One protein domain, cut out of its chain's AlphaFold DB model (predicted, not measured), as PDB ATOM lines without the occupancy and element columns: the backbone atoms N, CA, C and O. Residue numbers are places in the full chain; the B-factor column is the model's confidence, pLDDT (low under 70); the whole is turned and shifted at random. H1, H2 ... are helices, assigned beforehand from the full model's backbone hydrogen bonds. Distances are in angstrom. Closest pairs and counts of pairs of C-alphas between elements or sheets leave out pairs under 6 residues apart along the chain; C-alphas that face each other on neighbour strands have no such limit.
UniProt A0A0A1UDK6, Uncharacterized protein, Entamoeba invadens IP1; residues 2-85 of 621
ATOM      1  N   GLY A   2     411.273 284.444 202.979       48.06
ATOM      2  CA  GLY A   2     411.243 285.553 203.934       48.06
ATOM      3  C   GLY A   2     411.554 285.004 205.322       48.06
ATOM      4  O   GLY A   2     410.864 284.090 205.767       48.06
ATOM      5  N   ILE A   3     412.599 285.512 205.975       50.50
ATOM      6  CA  ILE A   3     412.898 285.179 207.371       50.50
ATOM      7  C   ILE A   3     411.720 285.695 208.203       50.50
ATOM      8  O   ILE A   3     411.471 286.900 208.270       50.50
ATOM      9  N   CYS A   4     410.936 284.785 208.779       56.00
ATOM     10  CA  CYS A   4     409.894 285.161 209.719       56.00
ATOM     11  C   CYS A   4     410.584 285.436 211.057       56.00
ATOM     12  O   CYS A   4     411.007 284.499 211.726       56.00
ATOM     13  N   LEU A   5     410.761 286.711 211.405       64.62
ATOM     14  CA  LEU A   5     411.221 287.093 212.738       64.62
ATOM     15  C   LEU A   5     410.199 286.588 213.761       64.62
ATOM     16  O   LEU A   5     409.036 287.001 213.727       64.62
ATOM     17  N   ASP A   6     410.633 285.656 214.605       80.50
ATOM     18  CA  ASP A   6     409.825 285.098 215.683       80.50
ATOM     19  C   ASP A   6     409.526 286.193 216.717       80.50
ATOM     20  O   ASP A   6     410.400 286.978 217.096       80.50
ATOM     21  N   HIS A   7     408.278 286.234 217.174       79.31
ATOM     22  CA  HIS A   7     407.795 287.138 218.210       79.31
ATOM     23  C   HIS A   7     408.646 287.051 219.486       79.31
ATOM     24  O   HIS A   7     408.977 288.076 220.078       79.31
ATOM     25  N   PHE A   8     409.078 285.845 219.877       81.25
ATOM     26  CA  PHE A   8     409.939 285.665 221.049       81.25
ATOM     27  C   PHE A   8     411.317 286.304 220.873       81.25
ATOM     28  O   PHE A   8     411.843 286.898 221.812       81.25
ATOM     29  N   TYR A   9     411.887 286.232 219.669       84.75
ATOM     30  CA  TYR A   9     413.178 286.852 219.385       84.75
ATOM     31  C   TYR A   9     413.076 288.378 219.448       84.75
ATOM     32  O   TYR A   9     413.897 289.032 220.088       84.75
ATOM     33  N   LEU A  10     412.021 288.943 218.850       87.19
ATOM     34  CA  LEU A  10     411.755 290.379 218.919       87.19
ATOM     35  C   LEU A  10     411.529 290.848 220.364       87.19
ATOM     36  O   LEU A  10     411.981 291.935 220.711       87.19
ATOM     37  N   LEU A  11     410.901 290.027 221.217       85.62
ATOM     38  CA  LEU A  11     410.701 290.355 222.635       85.62
ATOM     39  C   LEU A  11     412.040 290.489 223.341       85.62
ATOM     40  O   LEU A  11     412.293 291.490 224.006       85.62
ATOM     41  N   SER A  12     412.895 289.480 223.169       86.38
ATOM     42  CA  SER A  12     414.222 289.461 223.765       86.38
ATOM     43  C   SER A  12     415.023 290.680 223.332       86.38
ATOM     44  O   SER A  12     415.600 291.336 224.185       86.38
ATOM     45  N   VAL A  13     415.000 291.041 222.046       88.38
ATOM     46  CA  VAL A  13     415.687 292.242 221.548       88.38
ATOM     47  C   VAL A  13     415.154 293.513 222.219       88.38
ATOM     48  O   VAL A  13     415.941 294.282 222.760       88.38
ATOM     49  N   VAL A  14     413.831 293.711 222.254       90.25
ATOM     50  CA  VAL A  14     413.221 294.926 222.830       90.25
ATOM     51  C   VAL A  14     413.533 295.087 224.318       90.25
ATOM     52  O   VAL A  14     413.726 296.206 224.787       90.25
ATOM     53  N   LEU A  15     413.621 293.988 225.071       90.19
ATOM     54  CA  LEU A  15     413.958 294.030 226.497       90.19
ATOM     55  C   LEU A  15     415.408 294.466 226.781       90.19
ATOM     56  O   LEU A  15     415.700 294.813 227.923       90.19
ATOM     57  N   HIS A  16     416.281 294.480 225.767       89.75
ATOM     58  CA  HIS A  16     417.650 295.006 225.862       89.75
ATOM     59  C   HIS A  16     417.759 296.481 225.449       89.75
ATOM     60  O   HIS A  16     418.852 297.036 225.489       89.75
ATOM     61  N   PHE A  17     416.663 297.126 225.041       93.19
ATOM     62  CA  PHE A  17     416.688 298.548 224.718       93.19
ATOM     63  C   PHE A  17     416.687 299.406 225.977       93.19
ATOM     64  O   PHE A  17     415.872 299.225 226.885       93.19
ATOM     65  N   GLU A  18     417.584 300.382 225.982       95.38
ATOM     66  CA  GLU A  18     417.867 301.232 227.133       95.38
ATOM     67  C   GLU A  18     417.344 302.659 226.928       95.38
ATOM     68  O   GLU A  18     417.048 303.376 227.893       95.38
ATOM     69  N   TYR A  19     417.164 303.069 225.669       96.56
ATOM     70  CA  TYR A  19     416.800 304.428 225.293       96.56
ATOM     71  C   TYR A  19     415.594 304.461 224.343       96.56
ATOM     72  O   TYR A  19     415.273 303.497 223.646       96.56
ATOM     73  N   LYS A  20     414.884 305.597 224.297       96.62
ATOM     74  CA  LYS A  20     413.764 305.779 223.354       96.62
ATOM     75  C   LYS A  20     414.235 305.753 221.899       96.62
ATOM     76  O   LYS A  20     413.464 305.369 221.030       96.62
ATOM     77  N   GLU A  21     415.472 306.163 221.637       97.44
ATOM     78  CA  GLU A  21     416.082 306.176 220.310       97.44
ATOM     79  C   GLU A  21     416.196 304.750 219.747       97.44
ATOM     80  O   GLU A  21     415.897 304.531 218.570       97.44
ATOM     81  N   ASP A  22     416.513 303.769 220.600       95.69
ATOM     82  CA  ASP A  22     416.543 302.345 220.244       95.69
ATOM     83  C   ASP A  22     415.146 301.871 219.827       95.69
ATOM     84  O   ASP A  22     414.958 301.283 218.760       95.69
ATOM     85  N   LEU A  23     414.139 302.208 220.641       95.00
ATOM     86  CA  LEU A  23     412.741 301.869 220.386       95.00
ATOM     87  C   LEU A  23     412.228 302.519 219.097       95.00
ATOM     88  O   LEU A  23     411.583 301.855 218.294       95.00
ATOM     89  N   GLN A  24     412.530 303.796 218.862       95.62
ATOM     90  CA  GLN A  24     412.144 304.506 217.639       95.62
ATOM     91  C   GLN A  24     412.795 303.898 216.398       95.62
ATOM     92  O   GLN A  24     412.120 303.695 215.388       95.62
ATOM     93  N   THR A  25     414.083 303.559 216.486       95.88
ATOM     94  CA  THR A  25     414.804 302.886 215.401       95.88
ATOM     95  C   THR A  25     414.172 301.531 215.108       95.88
ATOM     96  O   THR A  25     413.874 301.232 213.954       95.88
ATOM     97  N   PHE A  26     413.883 300.743 216.146       94.50
ATOM     98  CA  PHE A  26     413.247 299.434 216.028       94.50
ATOM     99  C   PHE A  26     411.840 299.502 215.418       94.50
ATOM    100  O   PHE A  26     411.521 298.724 214.517       94.50
ATOM    101  N   LEU A  27     411.019 300.466 215.844       93.56
ATOM    102  CA  LEU A  27     409.702 300.736 215.257       93.56
ATOM    103  C   LEU A  27     409.805 301.081 213.764       93.56
ATOM    104  O   LEU A  27     408.968 300.648 212.974       93.56
ATOM    105  N   GLY A  28     410.859 301.800 213.366       92.25
ATOM    106  CA  GLY A  28     411.131 302.163 211.975       92.25
ATOM    107  C   GLY A  28     411.556 301.001 211.070       92.25
ATOM    108  O   GLY A  28     411.516 301.150 209.849       92.25
ATOM    109  N   VAL A  29     411.936 299.841 211.623       91.62
ATOM    110  CA  VAL A  29     412.396 298.689 210.824       91.62
ATOM    111  C   VAL A  29     411.243 298.028 210.061       91.62
ATOM    112  O   VAL A  29     411.384 297.716 208.878       91.62
ATOM    113  N   ASN A  30     410.119 297.735 210.731       89.25
ATOM    114  CA  ASN A  30     408.996 296.987 210.146       89.25
ATOM    115  C   ASN A  30     407.724 297.072 211.020       89.25
ATOM    116  O   ASN A  30     407.825 297.045 212.243       89.25
ATOM    117  N   HIS A  31     406.528 297.019 210.416       88.75
ATOM    118  CA  HIS A  31     405.231 296.925 211.116       88.75
ATOM    119  C   HIS A  31     405.154 295.807 212.176       88.75
ATOM    120  O   HIS A  31     404.444 295.943 213.170       88.75
ATOM    121  N   LYS A  32     405.880 294.694 212.000       89.44
ATOM    122  CA  LYS A  32     405.939 293.622 213.008       89.44
ATOM    123  C   LYS A  32     406.575 294.084 214.321       89.44
ATOM    124  O   LYS A  32     406.171 293.614 215.377       89.44
ATOM    125  N   CYS A  33     407.543 294.994 214.258       90.12
ATOM    126  CA  CYS A  33     408.222 295.566 215.421       90.12
ATOM    127  C   CYS A  33     407.279 296.489 216.208       90.12
ATOM    128  O   CYS A  33     407.239 296.450 217.433       90.12
ATOM    129  N   GLU A  34     406.452 297.258 215.500       89.12
ATOM    130  CA  GLU A  34     405.386 298.069 216.093       89.12
ATOM    131  C   GLU A  34     404.311 297.210 216.760       89.12
ATOM    132  O   GLU A  34     404.020 297.392 217.943       89.12
ATOM    133  N   GLN A  35     403.779 296.214 216.042       88.94
ATOM    134  CA  GLN A  35     402.830 295.256 216.617       88.94
ATOM    135  C   GLN A  35     403.410 294.582 217.859       88.94
ATOM    136  O   GLN A  35     402.713 294.457 218.861       88.94
ATOM    137  N   MET A  36     404.692 294.210 217.810       89.75
ATOM    138  CA  MET A  36     405.391 293.602 218.929       89.75
ATOM    139  C   MET A  36     405.341 294.480 220.179       89.75
ATOM    140  O   MET A  36     404.898 294.014 221.228       89.75
ATOM    141  N   ILE A  37     405.734 295.751 220.071       89.50
ATOM    142  CA  ILE A  37     405.739 296.669 221.216       89.50
ATOM    143  C   ILE A  37     404.312 296.921 221.724       89.50
ATOM    144  O   ILE A  37     404.101 296.923 222.931       89.50
ATOM    145  N   HIS A  38     403.312 297.038 220.843       87.88
ATOM    146  CA  HIS A  38     401.913 297.174 221.270       87.88
ATOM    147  C   HIS A  38     401.367 295.939 221.991       87.88
ATOM    148  O   HIS A  38     400.541 296.064 222.893       87.88
ATOM    149  N   THR A  39     401.805 294.744 221.599       88.31
ATOM    150  CA  THR A  39     401.436 293.499 222.288       88.31
ATOM    151  C   THR A  39     402.249 293.258 223.556       88.31
ATOM    152  O   THR A  39     401.841 292.466 224.410       88.31
ATOM    153  N   MET A  40     403.394 293.929 223.693       84.69
ATOM    154  CA  MET A  40     404.274 293.784 224.834       84.69
ATOM    155  C   MET A  40     403.628 294.424 226.062       84.69
ATOM    156  O   MET A  40     403.412 295.627 226.147       84.69
ATOM    157  N   ARG A  41     403.350 293.589 227.058       88.44
ATOM    158  CA  ARG A  41     402.809 294.015 228.358       88.44
ATOM    159  C   ARG A  41     403.901 294.402 229.357       88.44
ATOM    160  O   ARG A  41     403.593 294.768 230.485       88.44
ATOM    161  N   VAL A  42     405.167 294.290 228.966       90.25
ATOM    162  CA  VAL A  42     406.337 294.484 229.828       90.25
ATOM    163  C   VAL A  42     407.067 295.762 229.434       90.25
ATOM    164  O   VAL A  42     407.223 296.041 228.253       90.25
ATOM    165  N   THR A  43     407.528 296.533 230.412       92.81
ATOM    166  CA  THR A  43     408.365 297.714 230.153       92.81
ATOM    167  C   THR A  43     409.833 297.304 229.938       92.81
ATOM    168  O   THR A  43     410.334 296.508 230.734       92.81
ATOM    169  N   PRO A  44     410.535 297.822 228.909       93.06
ATOM    170  CA  PRO A  44     411.984 297.651 228.749       93.06
ATOM    171  C   PRO A  44     412.789 298.265 229.904       93.06
ATOM    172  O   PRO A  44     412.289 299.135 230.620       93.06
ATOM    173  N   LYS A  45     414.063 297.883 230.056       90.62
ATOM    174  CA  LYS A  45     414.966 298.418 231.095       90.62
ATOM    175  C   LYS A  45     415.508 299.810 230.734       90.62
ATOM    176  O   LYS A  45     416.702 300.013 230.560       90.62
ATOM    177  N   LEU A  46     414.609 300.780 230.606       95.00
ATOM    178  CA  LEU A  46     414.949 302.136 230.178       95.00
ATOM    179  C   LEU A  46     415.810 302.864 231.224       95.00
ATOM    180  O   LEU A  46     415.459 302.907 232.403       95.00
ATOM    181  N   GLN A  47     416.895 303.493 230.770       93.94
ATOM    182  CA  GLN A  47     417.946 304.063 231.627       93.94
ATOM    183  C   GLN A  47     417.758 305.559 231.945       93.94
ATOM    184  O   GLN A  47     418.571 306.151 232.650       93.94
ATOM    185  N   ASN A  48     416.706 306.219 231.437       95.38
ATOM    186  CA  ASN A  48     416.459 307.634 231.744       95.38
ATOM    187  C   ASN A  48     414.971 308.035 231.772       95.38
ATOM    188  O   ASN A  48     414.117 307.408 231.143       95.38
ATOM    189  N   GLU A  49     414.679 309.144 232.466       96.50
ATOM    190  CA  GLU A  49     413.323 309.693 232.645       96.50
ATOM    191  C   GLU A  49     412.610 309.973 231.314       96.50
ATOM    192  O   GLU A  49     411.437 309.632 231.155       96.50
ATOM    193  N   LYS A  50     413.301 310.582 230.338       97.75
ATOM    194  CA  LYS A  50     412.691 310.961 229.053       97.75
ATOM    195  C   LYS A  50     412.211 309.729 228.291       97.75
ATOM    196  O   LYS A  50     411.131 309.776 227.703       97.75
ATOM    197  N   SER A  51     412.989 308.650 228.316       97.38
ATOM    198  CA  SER A  51     412.640 307.381 227.687       97.38
ATOM    199  C   SER A  51     411.426 306.740 228.352       97.38
ATOM    200  O   SER A  51     410.494 306.357 227.650       97.38
ATOM    201  N   VAL A  52     411.390 306.691 229.690       96.88
ATOM    202  CA  VAL A  52     410.250 306.139 230.447       96.88
ATOM    203  C   VAL A  52     408.969 306.909 230.135       96.88
ATOM    204  O   VAL A  52     407.977 306.318 229.714       96.88
ATOM    205  N   ILE A  53     408.995 308.238 230.262       97.62
ATOM    206  CA  ILE A  53     407.827 309.084 229.982       97.62
ATOM    207  C   ILE A  53     407.374 308.922 228.528       97.62
ATOM    208  O   ILE A  53     406.176 308.858 228.258       97.62
ATOM    209  N   TRP A  54     408.311 308.876 227.578       97.50
ATOM    210  CA  TRP A  54     407.975 308.666 226.173       97.50
ATOM    211  C   TRP A  54     407.287 307.315 225.963       97.50
ATOM    212  O   TRP A  54     406.232 307.280 225.333       97.50
ATOM    213  N   PHE A  55     407.822 306.238 226.541       96.56
ATOM    214  CA  PHE A  55     407.269 304.893 226.404       96.56
ATOM    215  C   PHE A  55     405.832 304.816 226.933       96.56
ATOM    216  O   PHE A  55     404.926 304.449 226.193       96.56
ATOM    217  N   PHE A  56     405.585 305.286 228.156       96.25
ATOM    218  CA  PHE A  56     404.245 305.276 228.758       96.25
ATOM    219  C   PHE A  56     403.243 306.247 228.113       96.25
ATOM    220  O   PHE A  56     402.040 306.134 228.328       96.25
ATOM    221  N   LYS A  57     403.708 307.225 227.327       95.94
ATOM    222  CA  LYS A  57     402.821 308.093 226.532       95.94
ATOM    223  C   LYS A  57     402.340 307.438 225.239       95.94
ATOM    224  O   LYS A  57     401.302 307.848 224.727       95.94
ATOM    225  N   HIS A  58     403.095 306.484 224.699       94.81
ATOM    226  CA  HIS A  58     402.799 305.844 223.412       94.81
ATOM    227  C   HIS A  58     402.297 304.403 223.571       94.81
ATOM    228  O   HIS A  58     401.635 303.883 222.675       94.81
ATOM    229  N   PHE A  59     402.577 303.775 224.714       93.88
ATOM    230  CA  PHE A  59     402.247 302.388 225.009       93.88
ATOM    231  C   PHE A  59     401.607 302.257 226.392       93.88
ATOM    232  O   PHE A  59     401.807 303.099 227.266       93.88
ATOM    233  N   SER A  60     400.870 301.163 226.590       93.38
ATOM    234  CA  SER A  60     400.155 300.861 227.836       93.38
ATOM    235  C   SER A  60     400.683 299.562 228.459       93.38
ATOM    236  O   SER A  60     399.985 298.546 228.420       93.38
ATOM    237  N   PRO A  61     401.929 299.541 228.971       94.69
ATOM    238  CA  PRO A  61     402.483 298.340 229.585       94.69
ATOM    239  C   PRO A  61     401.747 297.999 230.889       94.69
ATOM    240  O   PRO A  61     401.297 298.877 231.623       94.69
ATOM    241  N   GLU A  62     401.680 296.711 231.219       95.62
ATOM    242  CA  GLU A  62     401.111 296.221 232.481       95.62
ATOM    243  C   GLU A  62     402.157 296.202 233.607       95.62
ATOM    244  O   GLU A  62     401.798 296.116 234.782       95.62
ATOM    245  N   THR A  63     403.453 296.277 233.278       95.25
ATOM    246  CA  THR A  63     404.540 296.220 234.266       95.25
ATOM    247  C   THR A  63     405.385 297.485 234.299       95.25
ATOM    248  O   THR A  63     405.614 298.107 233.270       95.25
ATOM    249  N   TYR A  64     405.968 297.794 235.453       95.62
ATOM    250  CA  TYR A  64     407.054 298.757 235.613       95.62
ATOM    251  C   TYR A  64     408.323 298.038 236.088       95.62
ATOM    252  O   TYR A  64     408.303 297.383 237.134       95.62
ATOM    253  N   ASP A  65     409.409 298.138 235.319       92.00
ATOM    254  CA  ASP A  65     410.678 297.431 235.566       92.00
ATOM    255  C   ASP A  65     411.885 298.299 235.170       92.00
ATOM    256  O   ASP A  65     412.727 297.916 234.362       92.00
ATOM    257  N   THR A  66     411.914 299.536 235.672       89.50
ATOM    258  CA  THR A  66     412.996 300.494 235.392       89.50
ATOM    259  C   THR A  66     413.564 301.045 236.703       89.50
ATOM    260  O   THR A  66     412.807 301.189 237.669       89.50
ATOM    261  N   PRO A  67     414.861 301.400 236.761       89.44
ATOM    262  CA  PRO A  67     415.482 301.963 237.961       89.44
ATOM    263  C   PRO A  67     415.154 303.452 238.184       89.44
ATOM    264  O   PRO A  67     415.663 304.069 239.122       89.44
ATOM    265  N   ILE A  68     414.328 304.060 237.326       93.56
ATOM    266  CA  ILE A  68     414.073 305.501 237.328       93.56
ATOM    267  C   ILE A  68     412.889 305.835 238.233       93.56
ATOM    268  O   ILE A  68     411.775 305.377 238.006       93.56
ATOM    269  N   TYR A  69     413.109 306.687 239.236       92.38
ATOM    270  CA  TYR A  69     412.058 307.158 240.143       92.38
ATOM    271  C   TYR A  69     412.171 308.669 240.339       92.38
ATOM    272  O   TYR A  69     413.102 309.169 240.983       92.38
ATOM    273  N   THR A  70     411.228 309.400 239.752       94.00
ATOM    274  CA  THR A  70     411.106 310.861 239.829       94.00
ATOM    275  C   THR A  70     409.638 311.239 239.986       94.00
ATOM    276  O   THR A  70     408.761 310.439 239.656       94.00
ATOM    277  N   GLU A  71     409.354 312.458 240.448       94.31
ATOM    278  CA  GLU A  71     407.981 312.973 240.599       94.31
ATOM    279  C   GLU A  71     407.142 312.796 239.329       94.31
ATOM    280  O   GLU A  71     405.996 312.357 239.385       94.31
ATOM    281  N   LYS A  72     407.740 313.063 238.161       96.06
ATOM    282  CA  LYS A  72     407.072 312.941 236.857       96.06
ATOM    283  C   LYS A  72     406.754 311.499 236.473       96.06
ATOM    284  O   LYS A  72     405.903 311.275 235.616       96.06
ATOM    285  N   VAL A  73     407.451 310.535 237.068       95.31
ATOM    286  CA  VAL A  73     407.322 309.113 236.751       95.31
ATOM    287  C   VAL A  73     406.327 308.398 237.674       95.31
ATOM    288  O   VAL A  73     405.693 307.432 237.248       95.31
ATOM    289  N   ILE A  74     406.106 308.903 238.896       94.56
ATOM    290  CA  ILE A  74     405.149 308.331 239.862       94.56
ATOM    291  C   ILE A  74     403.754 308.078 239.269       94.56
ATOM    292  O   ILE A  74     403.233 306.982 239.486       94.56
ATOM    293  N   PRO A  75     403.142 308.991 238.485       95.00
ATOM    294  CA  PRO A  75     401.826 308.737 237.902       95.00
ATOM    295  C   PRO A  75     401.777 307.461 237.054       95.00
ATOM    296  O   PRO A  75     400.782 306.744 237.096       95.00
ATOM    297  N   TYR A  76     402.853 307.142 236.332       94.88
ATOM    298  CA  TYR A  76     402.941 305.932 235.511       94.88
ATOM    299  C   TYR A  76     403.123 304.675 236.366       94.88
ATOM    300  O   TYR A  76     402.487 303.654 236.114       94.88
ATOM    301  N   LEU A  77     403.917 304.764 237.438       93.62
ATOM    302  CA  LEU A  77     404.067 303.684 238.416       93.62
ATOM    303  C   LEU A  77     402.728 303.335 239.095       93.62
ATOM    304  O   LEU A  77     402.435 302.170 239.358       93.62
ATOM    305  N   LEU A  78     401.885 304.339 239.347       93.94
ATOM    306  CA  LEU A  78     400.549 304.146 239.913       93.94
ATOM    307  C   LEU A  78     399.542 303.572 238.905       93.94
ATOM    308  O   LEU A  78     398.546 302.994 239.337       93.94
ATOM    309  N   GLN A  79     399.786 303.683 237.598       94.62
ATOM    310  CA  GLN A  79     398.894 303.170 236.549       94.62
ATOM    311  C   GLN A  79     399.119 301.692 236.224       94.62
ATOM    312  O   GLN A  79     398.166 301.012 235.857       94.62
ATOM    313  N   VAL A  80     400.346 301.185 236.375       96.56
ATOM    314  CA  VAL A  80     400.656 299.788 236.036       96.56
ATOM    315  C   VAL A  80     399.986 298.792 236.975       96.56
ATOM    316  O   VAL A  80     399.632 299.104 238.115       96.56
ATOM    317  N   ASP A  81     399.872 297.556 236.511       96.06
ATOM    318  CA  ASP A  81     399.366 296.433 237.288       96.06
ATOM    319  C   ASP A  81     400.453 295.806 238.173       96.06
ATOM    320  O   ASP A  81     400.167 295.333 239.277       96.06
ATOM    321  N   LEU A  82     401.697 295.761 237.691       96.62
ATOM    322  CA  LEU A  82     402.808 295.059 238.336       96.62
ATOM    323  C   LEU A  82     404.053 295.937 238.427       96.62
ATOM    324  O   LEU A  82     404.408 296.625 237.475       96.62
ATOM    325  N   ILE A  83     404.776 295.841 239.539       96.25
ATOM    326  CA  ILE A  83     406.053 296.532 239.738       96.25
ATOM    327  C   ILE A  83     407.107 295.482 240.085       96.25
ATOM    328  O   ILE A  83     407.002 294.817 241.119       96.25
ATOM    329  N   ARG A  84     408.092 295.289 239.196       89.88
ATOM    330  CA  ARG A  84     408.931 294.083 239.208       89.88
ATOM    331  C   ARG A  84     410.023 294.068 240.263       89.88
ATOM    332  O   ARG A  84     410.230 293.010 240.837       89.88
ATOM    333  N   SER A  85     410.639 295.203 240.570       88.94
ATOM    334  CA  SER A  85     411.592 295.342 241.678       88.94
ATOM    335  C   SER A  85     411.771 296.827 242.020       88.94
ATOM    336  O   SER A  85     412.695 297.471 241.521       88.94
TER     337      SER A  85
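This is residues 2 to 85 of the 621 residues of an uncharacterized protein of Entamoeba invadens IP1 (UniProt A0A0A1UDK6). Three short helices, H1, H2 and H3, cluster toward one end of an elongated body; H4 packs on H2, and H5 lies at the other end, near H4. The 84 printed residues have five named helices, H1 to H5 in order, and no named strand: all helix. The whole is compact, radius of gyration of the C-alphas 12.7 A, spanning 46 by 23 by 18 A.

Find C-alpha 7 at (407.795, 287.138, 218.210); H1 runs from there to residue 15. Then come H2, residues 20 to 29, 14.5 A long; H3, 31 to 39; H4, 49 to 58, 14.5 A; and H5, 74 to 79, ending at (398.894, 303.170, 236.549).

H1 touches H3, closest C-alphas His 7 and Met 36, 6.9 A. H3 and H2 touch only at the corner, Leu 27 to Glu 34, 5.1 A. H2 touches H4, Lys 20 to Ser 51, 4.8 A. In H1 to H5 every O i to N i+4 pair is within hydrogen-bond range.

The printed part has no cut; the H4 to H5 link is long. Residues 2 to 5 have pLDDT under 70.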